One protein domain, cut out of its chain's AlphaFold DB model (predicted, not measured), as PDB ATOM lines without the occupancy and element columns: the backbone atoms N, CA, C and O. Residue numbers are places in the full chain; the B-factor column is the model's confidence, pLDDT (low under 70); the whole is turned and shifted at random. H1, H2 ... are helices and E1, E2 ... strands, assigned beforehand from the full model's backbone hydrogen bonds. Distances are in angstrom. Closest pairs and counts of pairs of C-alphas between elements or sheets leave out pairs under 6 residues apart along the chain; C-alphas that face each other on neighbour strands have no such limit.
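Overview. This is residues 3 to 68 of the 81 residues of the protein "Multicopper oxidase domain-containing protein" of Listeria booriae (UniProt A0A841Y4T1). With little regular structure, two small antiparallel ribbons, E1 with E2 and E3 with E4, lie apart in a flat slab; short helix H1 sits at one end of the second. The 66 printed residues hold four named strands and one named helix, E1 E2 E3 H1 E4, mostly strand, with only 26 residues in named elements. It is only just compact, close to loose: radius of gyration of the C-alphas 12.7 A, spans 34 by 30 by 14 A.

Arrangement. Look first at the hairpin of E1, residues 8 to 13, and E2, residues 36 to 40: antiparallel, 157 degrees, N 9 to O 39 2.8 A. E3, residues 47 to 51, and E4, residues 63 to 67, are antiparallel, 154 degrees, N 48 to O 66 2.8 A. H1, residues 55 to 59, has its O i to N i+4 pair within hydrogen-bond range.

Along the chain. Find C-alpha 8 at (56.094, 11.630, 122.056), where E1 begins its 13.2 A; E4 ends at C-alpha 67, (50.248, 5.454, 135.577).

Size, cuts and confidence. The farthest C-alphas, Gly 20 and Asn 60, are 36.2 A apart. The printed part has no cut; E1 to E2 is a long link. No printed residue is under 70.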
ATOM      1  N   LEU A   3      57.447  14.583 129.425       97.38
ATOM      2  CA  LEU A   3      56.901  13.281 129.767       97.38
ATOM      3  C   LEU A   3      58.050  12.310 130.010       97.38
ATOM      4  O   LEU A   3      58.748  11.897 129.083       97.38
ATOM      5  N   HIS A   4      58.220  11.907 131.263       97.19
ATOM      6  CA  HIS A   4      59.235  10.927 131.619       97.19
ATOM      7  C   HIS A   4      58.932   9.547 131.020       97.19
ATOM      8  O   HIS A   4      57.780   9.141 130.834       97.19
ATOM      9  N   GLY A   5      59.998   8.800 130.733       97.38
ATOM     10  CA  GLY A   5      59.926   7.394 130.327       97.38
ATOM     11  C   GLY A   5      59.452   7.134 128.893       97.38
ATOM     12  O   GLY A   5      59.448   5.972 128.491       97.38
ATOM     13  N   HIS A   6      59.087   8.166 128.121       98.00
ATOM     14  CA  HIS A   6      58.526   8.021 126.774       98.00
ATOM     15  C   HIS A   6      59.057   9.081 125.811       98.00
ATOM     16  O   HIS A   6      59.400  10.193 126.197       98.00
ATOM     17  N   LYS A   7      59.049   8.747 124.517       97.94
ATOM     18  CA  LYS A   7      59.086   9.744 123.443       97.94
ATOM     19  C   LYS A   7      57.679   9.943 122.907       97.94
ATOM     20  O   LYS A   7      56.936   8.984 122.709       97.94
ATOM     21  N   MET A   8      57.352  11.190 122.628       98.06
ATOM     22  CA  MET A   8      56.094  11.630 122.056       98.06
ATOM     23  C   MET A   8      56.301  12.027 120.595       98.06
ATOM     24  O   MET A   8      57.281  12.688 120.249       98.06
ATOM     25  N   LEU A   9      55.367  11.638 119.736       98.62
ATOM     26  CA  LEU A   9      55.185  12.194 118.405       98.62
ATOM     27  C   LEU A   9      54.229  13.375 118.510       98.62
ATOM     28  O   LEU A   9      53.099  13.210 118.969       98.62
ATOM     29  N   VAL A  10      54.654  14.542 118.046       98.56
ATOM     30  CA  VAL A  10      53.762  15.694 117.905       98.56
ATOM     31  C   VAL A  10      52.897  15.498 116.663       98.56
ATOM     32  O   VAL A  10      53.421  15.322 115.567       98.56
ATOM     33  N   LEU A  11      51.577  15.516 116.842       98.62
ATOM     34  CA  LEU A  11      50.591  15.379 115.770       98.62
ATOM     35  C   LEU A  11      50.167  16.752 115.249       98.62
ATOM     36  O   LEU A  11      50.176  17.001 114.040       98.62
ATOM     37  N   THR A  12      49.822  17.658 116.166       98.62
ATOM     38  CA  THR A  12      49.388  19.019 115.843       98.62
ATOM     39  C   THR A  12      49.999  20.044 116.798       98.62
ATOM     40  O   THR A  12      50.327  19.739 117.944       98.62
ATOM     41  N   ARG A  13      50.150  21.282 116.311       98.12
ATOM     42  CA  ARG A  13      50.433  22.483 117.107       98.12
ATOM     43  C   ARG A  13      49.363  23.516 116.786       98.12
ATOM     44  O   ARG A  13      49.182  23.863 115.620       98.12
ATOM     45  N   ASN A  14      48.661  24.004 117.803       98.12
ATOM     46  CA  ASN A  14      47.551  24.950 117.676       98.12
ATOM     47  C   ASN A  14      46.496  24.478 116.655       98.12
ATOM     48  O   ASN A  14      46.069  25.238 115.787       98.12
ATOM     49  N   GLY A  15      46.144  23.186 116.704       98.19
ATOM     50  CA  GLY A  15      45.168  22.554 115.806       98.19
ATOM     51  C   GLY A  15      45.638  22.341 114.360       98.19
ATOM     52  O   GLY A  15      44.884  21.823 113.540       98.19
ATOM     53  N   LYS A  16      46.878  22.712 114.017       98.25
ATOM     54  CA  LYS A  16      47.459  22.474 112.692       98.25
ATOM     55  C   LYS A  16      48.392  21.270 112.728       98.25
ATOM     56  O   LYS A  16      49.324  21.235 113.531       98.25
ATOM     57  N   ALA A  17      48.169  20.316 111.826       98.25
ATOM     58  CA  ALA A  17      49.035  19.153 111.667       98.25
ATOM     59  C   ALA A  17      50.498  19.557 111.435       98.25
ATOM     60  O   ALA A  17      50.788  20.475 110.659       98.25
ATOM     61  N   THR A  18      51.420  18.858 112.098       97.31
ATOM     62  CA  THR A  18      52.853  19.013 111.834       97.31
ATOM     63  C   THR A  18      53.189  18.495 110.438       97.31
ATOM     64  O   THR A  18      52.614  17.507 109.982       97.31
ATOM     65  N   THR A  19      54.131  19.141 109.757       95.81
ATOM     66  CA  THR A  19      54.531  18.795 108.384       95.81
ATOM     67  C   THR A  19      56.020  18.498 108.299       95.81
ATOM     68  O   THR A  19      56.803  19.057 109.066       95.81
ATOM     69  N   GLY A  20      56.422  17.708 107.302       96.12
ATOM     70  CA  GLY A  20      57.814  17.312 107.097       96.12
ATOM     71  C   GLY A  20      58.140  16.006 107.815       96.12
ATOM     72  O   GLY A  20      57.292  15.118 107.907       96.12
ATOM     73  N   SER A  21      59.377  15.875 108.293       97.12
ATOM     74  CA  SER A  21      59.789  14.706 109.074       97.12
ATOM     75  C   SER A  21      58.998  14.615 110.387       97.12
ATOM     76  O   SER A  21      58.733  15.654 110.996       97.12
ATOM     77  N   PRO A  22      58.657  13.402 110.863       97.50
ATOM     78  CA  PRO A  22      57.975  13.221 112.142       97.50
ATOM     79  C   PRO A  22      58.711  13.913 113.293       97.50
ATOM     80  O   PRO A  22      59.904  13.684 113.507       97.50
ATOM     81  N   TRP A  23      57.992  14.741 114.049       97.88
ATOM     82  CA  TRP A  23      58.549  15.452 115.195       97.88
ATOM     83  C   TRP A  23      58.448  14.586 116.452       97.88
ATOM     84  O   TRP A  23      57.461  14.626 117.183       97.88
ATOM     85  N   TRP A  24      59.497  13.804 116.701       98.12
ATOM     86  CA  TRP A  24      59.665  13.047 117.939       98.12
ATOM     87  C   TRP A  24      60.407  13.869 118.992       98.12
ATOM     88  O   TRP A  24      61.464  14.431 118.705       98.12
ATOM     89  N   THR A  25      59.885  13.917 120.213       97.56
ATOM     90  CA  THR A  25      60.505  14.601 121.356       97.56
ATOM     91  C   THR A  25      60.007  14.013 122.677       97.56
ATOM     92  O   THR A  25      58.931  13.433 122.723       97.56
ATOM     93  N   ASP A  26      60.754  14.164 123.763       96.88
ATOM     94  CA  ASP A  26      60.278  13.902 125.135       96.88
ATOM     95  C   ASP A  26      59.862  15.197 125.858       96.88
ATOM     96  O   ASP A  26      59.224  15.160 126.909       96.88
ATOM     97  N   THR A  27      60.202  16.352 125.281       96.44
ATOM     98  CA  THR A  27      60.024  17.665 125.895       96.44
ATOM     99  C   THR A  27      59.489  18.666 124.882       96.44
ATOM    100  O   THR A  27      59.989  18.784 123.761       96.44
ATOM    101  N   LEU A  28      58.482  19.430 125.293       96.50
ATOM    102  CA  LEU A  28      57.903  20.528 124.530       96.50
ATOM    103  C   LEU A  28      57.944  21.817 125.344       96.50
ATOM    104  O   LEU A  28      57.511  21.860 126.501       96.50
ATOM    105  N   ASN A  29      58.427  22.885 124.714       95.31
ATOM    106  CA  ASN A  29      58.242  24.237 125.219       95.31
ATOM    107  C   ASN A  29      56.859  24.731 124.777       95.31
ATOM    108  O   ASN A  29      56.675  25.083 123.615       95.31
ATOM    109  N   VAL A  30      55.892  24.700 125.692       95.38
ATOM    110  CA  VAL A  30      54.509  25.114 125.432       95.38
ATOM    111  C   VAL A  30      54.355  26.553 125.903       95.38
ATOM    112  O   VAL A  30      54.417  26.816 127.104       95.38
ATOM    113  N   ALA A  31      54.207  27.489 124.966       95.94
ATOM    114  CA  ALA A  31      54.023  28.896 125.310       95.94
ATOM    115  C   ALA A  31      52.570  29.188 125.752       95.94
ATOM    116  O   ALA A  31      51.665  28.400 125.460       95.94
ATOM    117  N   PRO A  32      52.304  30.315 126.443       94.94
ATOM    118  CA  PRO A  32      50.942  30.702 126.809       94.94
ATOM    119  C   PRO A  32      50.005  30.753 125.594       94.94
ATOM    120  O   PRO A  32      50.319  31.384 124.587       94.94
ATOM    121  N   GLY A  33      48.850  30.091 125.699       96.62
ATOM    122  CA  GLY A  33      47.864  29.997 124.617       96.62
ATOM    123  C   GLY A  33      48.201  28.981 123.520       96.62
ATOM    124  O   GLY A  33      47.397  28.812 122.606       96.62
ATOM    125  N   GLU A  34      49.344  28.290 123.601       97.62
ATOM    126  CA  GLU A  34      49.654  27.193 122.687       97.62
ATOM    127  C   GLU A  34      49.055  25.866 123.141       97.62
ATOM    128  O   GLU A  34      48.989  25.554 124.330       97.62
ATOM    129  N   THR A  35      48.685  25.044 122.164       98.00
ATOM    130  CA  THR A  35      48.250  23.666 122.370       98.00
ATOM    131  C   THR A  35      49.034  22.722 121.470       98.00
ATOM    132  O   THR A  35      49.400  23.060 120.342       98.00
ATOM    133  N   TYR A  36      49.294  21.521 121.974       98.38
ATOM    134  CA  TYR A  36      49.926  20.446 121.223       98.38
ATOM    135  C   TYR A  36      49.110  19.177 121.420       98.38
ATOM    136  O   TYR A  36      48.738  18.853 122.548       98.38
ATOM    137  N   GLU A  37      48.864  18.451 120.337       98.50
ATOM    138  CA  GLU A  37      48.370  17.078 120.412       98.50
ATOM    139  C   GLU A  37      49.547  16.145 120.181       98.50
ATOM    140  O   GLU A  37      50.296  16.296 119.210       98.50
ATOM    141  N   VAL A  38      49.719  15.186 121.083       98.31
ATOM    142  CA  VAL A  38      50.828  14.240 121.045       98.31
ATOM    143  C   VAL A  38      50.319  12.810 121.139       98.31
ATOM    144  O   VAL A  38      49.307  12.539 121.781       98.31
ATOM    145  N   ALA A  39      51.048  11.889 120.522       98.25
ATOM    146  CA  ALA A  39      50.877  10.457 120.712       98.25
ATOM    147  C   ALA A  39      52.174   9.861 121.247       98.25
ATOM    148  O   ALA A  39      53.262  10.213 120.798       98.25
ATOM    149  N   PHE A  40      52.078   8.915 122.168       98.06
ATOM    150  CA  PHE A  40      53.211   8.100 122.583       98.06
ATOM    151  C   PHE A  40      52.776   6.643 122.643       98.06
ATOM    152  O   PHE A  40      51.594   6.329 122.792       98.06
ATOM    153  N   LYS A  41      53.741   5.741 122.499       97.88
ATOM    154  CA  LYS A  41      53.495   4.320 122.700       97.88
ATOM    155  C   LYS A  41      53.681   4.014 124.180       97.88
ATOM    156  O   LYS A  41      54.750   4.270 124.718       97.88
ATOM    157  N   ALA A  42      52.648   3.484 124.823       96.50
ATOM    158  CA  ALA A  42      52.716   3.064 126.215       96.50
ATOM    159  C   ALA A  42      53.366   1.667 126.320       96.50
ATOM    160  O   ALA A  42      52.675   0.660 126.471       96.50
ATOM    161  N   ASP A  43      54.689   1.589 126.160       96.56
ATOM    162  CA  ASP A  43      55.467   0.341 126.194       96.56
ATOM    163  C   ASP A  43      56.567   0.293 127.265       96.56
ATOM    164  O   ASP A  43      57.403  -0.610 127.255       96.56
ATOM    165  N   ASN A  44      56.520   1.210 128.231       97.19
ATOM    166  CA  ASN A  44      57.428   1.273 129.370       97.19
ATOM    167  C   ASN A  44      56.632   1.293 130.693       97.19
ATOM    168  O   ASN A  44      56.420   2.368 131.263       97.19
ATOM    169  N   PRO A  45      56.130   0.131 131.166       96.25
ATOM    170  CA  PRO A  45      55.263   0.056 132.339       96.25
ATOM    171  C   PRO A  45      55.887   0.689 133.583       96.25
ATOM    172  O   PRO A  45      56.998   0.345 133.982       96.25
ATOM    173  N   GLY A  46      55.158   1.610 134.210       94.62
ATOM    174  CA  GLY A  46      55.653   2.375 135.348       94.62
ATOM    175  C   GLY A  46      54.642   3.398 135.862       94.62
ATOM    176  O   GLY A  46      53.520   3.500 135.363       94.62
ATOM    177  N   ILE A  47      55.070   4.165 136.862       94.94
ATOM    178  CA  ILE A  47      54.418   5.411 137.268       94.94
ATOM    179  C   ILE A  47      55.381   6.523 136.879       94.94
ATOM    180  O   ILE A  47      56.465   6.645 137.448       94.94
ATOM    181  N   TRP A  48      55.002   7.290 135.869       96.38
ATOM    182  CA  TRP A  48      55.812   8.349 135.287       96.38
ATOM    183  C   TRP A  48      55.192   9.707 135.575       96.38
ATOM    184  O   TRP A  48      54.010   9.816 135.895       96.38
ATOM    185  N   MET A  49      56.001  10.750 135.447       95.12
ATOM    186  CA  MET A  49      55.566  12.126 135.630       95.12
ATOM    187  C   MET A  49      55.556  12.846 134.282       95.12
ATOM    188  O   MET A  49      56.464  12.662 133.473       95.12
ATOM    189  N   ASP A  50      54.555  13.687 134.062       95.31
ATOM    190  CA  ASP A  50      54.625  14.793 133.116       95.31
ATOM    191  C   ASP A  50      54.649  16.098 133.907       95.31
ATOM    192  O   ASP A  50      53.865  16.288 134.837       95.31
ATOM    193  N   HIS A  51      55.587  16.984 133.591       95.38
ATOM    194  CA  HIS A  51      55.741  18.231 134.339       95.38
ATOM    195  C   HIS A  51      56.394  19.338 133.520       95.38
ATOM    196  O   HIS A  51      56.940  19.130 132.429       95.38
ATOM    197  N   CYS A  52      56.330  20.561 134.038       93.38
ATOM    198  CA  CYS A  52      57.074  21.667 133.460       93.38
ATOM    199  C   CYS A  52      58.561  21.564 133.810       93.38
ATOM    200  O   CYS A  52      58.927  21.502 134.973       93.38
ATOM    201  N   HIS A  53      59.442  21.661 132.814       88.06
ATOM    202  CA  HIS A  53      60.886  21.663 133.072       88.06
ATOM    203  C   HIS A  53      61.397  23.008 133.645       88.06
ATOM    204  O   HIS A  53      62.577  23.150 133.965       88.06
ATOM    205  N   ASN A  54      60.514  24.004 133.796       90.00
ATOM    206  CA  ASN A  54      60.751  25.115 134.708       90.00
ATOM    207  C   ASN A  54      60.399  24.645 136.129       90.00
ATOM    208  O   ASN A  54      59.224  24.448 136.443       90.00
ATOM    209  N   LEU A  55      61.423  24.463 136.964       87.44
ATOM    210  CA  LEU A  55      61.275  23.873 138.294       87.44
ATOM    211  C   LEU A  55      60.392  24.706 139.223       87.44
ATOM    212  O   LEU A  55      59.666  24.115 140.013       87.44
ATOM    213  N   ASP A  56      60.371  26.033 139.083       93.44
ATOM    214  CA  ASP A  56      59.471  26.876 139.876       93.44
ATOM    215  C   ASP A  56      58.010  26.543 139.554       93.44
ATOM    216  O   ASP A  56      57.169  26.445 140.445       93.44
ATOM    217  N   HIS A  57      57.684  26.306 138.282       92.44
ATOM    218  CA  HIS A  57      56.332  25.911 137.887       92.44
ATOM    219  C   HIS A  57      55.997  24.491 138.366       92.44
ATOM    220  O   HIS A  57      54.880  24.254 138.827       92.44
ATOM    221  N   ALA A  58      56.951  23.554 138.291       88.50
ATOM    222  CA  ALA A  58      56.765  22.196 138.804       88.50
ATOM    223  C   ALA A  58      56.529  22.193 140.322       88.50
ATOM    224  O   ALA A  58      55.582  21.571 140.794       88.50
ATOM    225  N   MET A  59      57.327  22.954 141.079       89.38
ATOM    226  CA  MET A  59      57.175  23.120 142.530       89.38
ATOM    227  C   MET A  59      55.832  23.747 142.912       89.38
ATOM    228  O   MET A  59      55.264  23.391 143.937       89.38
ATOM    229  N   ASN A  60      55.292  24.624 142.064       92.69
ATOM    230  CA  ASN A  60      53.957  25.203 142.230       92.69
ATOM    231  C   ASN A  60      52.816  24.280 141.745       92.69
ATOM    232  O   ASN A  60      51.677  24.726 141.622       92.69
ATOM    233  N   GLY A  61      53.098  23.002 141.469       90.50
ATOM    234  CA  GLY A  61      52.084  21.979 141.208       90.50
ATOM    235  C   GLY A  61      51.787  21.704 139.734       90.50
ATOM    236  O   GLY A  61      50.848  20.967 139.442       90.50
ATOM    237  N   MET A  62      52.570  22.239 138.787       94.19
ATOM    238  CA  MET A  62      52.421  21.930 137.355       94.19
ATOM    239  C   MET A  62      52.987  20.536 137.022       94.19
ATOM    240  O   MET A  62      53.996  20.398 136.322       94.19
ATOM    241  N   MET A  63      52.334  19.509 137.565       93.44
ATOM    242  CA  MET A  63      52.716  18.101 137.500       93.44
ATOM    243  C   MET A  63      51.484  17.214 137.271       93.44
ATOM    244  O   MET A  63      50.394  17.492 137.766       93.44
ATOM    245  N   MET A  64      51.675  16.116 136.550       93.25
ATOM    246  CA  MET A  64      50.689  15.070 136.290       93.25
ATOM    247  C   MET A  64      51.374  13.704 136.401       93.25
ATOM    248  O   MET A  64      52.545  13.564 136.052       93.25
ATOM    249  N   HIS A  65      50.644  12.678 136.843       92.06
ATOM    250  CA  HIS A  65      51.105  11.292 136.773       92.06
ATOM    251  C   HIS A  65      50.535  10.566 135.550       92.06
ATOM    252  O   HIS A  65      49.332  10.600 135.302       92.06
ATOM    253  N   LEU A  66      51.404   9.843 134.843       94.19
ATOM    254  CA  LEU A  66      51.048   8.796 133.894       94.19
ATOM    255  C   LEU A  66      51.280   7.444 134.574       94.19
ATOM    256  O   LEU A  66      52.422   7.022 134.763       94.19
ATOM    257  N   GLN A  67      50.199   6.761 134.931       94.69
ATOM    258  CA  GLN A  67      50.248   5.454 135.577       94.69
ATOM    259  C   GLN A  67      49.726   4.383 134.629       94.69
ATOM    260  O   GLN A  67      48.649   4.513 134.055       94.69
ATOM    261  N   TYR A  68      50.505   3.317 134.484       95.62
ATOM    262  CA  TYR A  68      50.058   2.118 133.793       95.62
ATOM    263  C   TYR A  68      49.103   1.319 134.675       95.62
ATOM    264  O   TYR A  68      49.314   1.199 135.886       95.62
TER     265      TYR A  68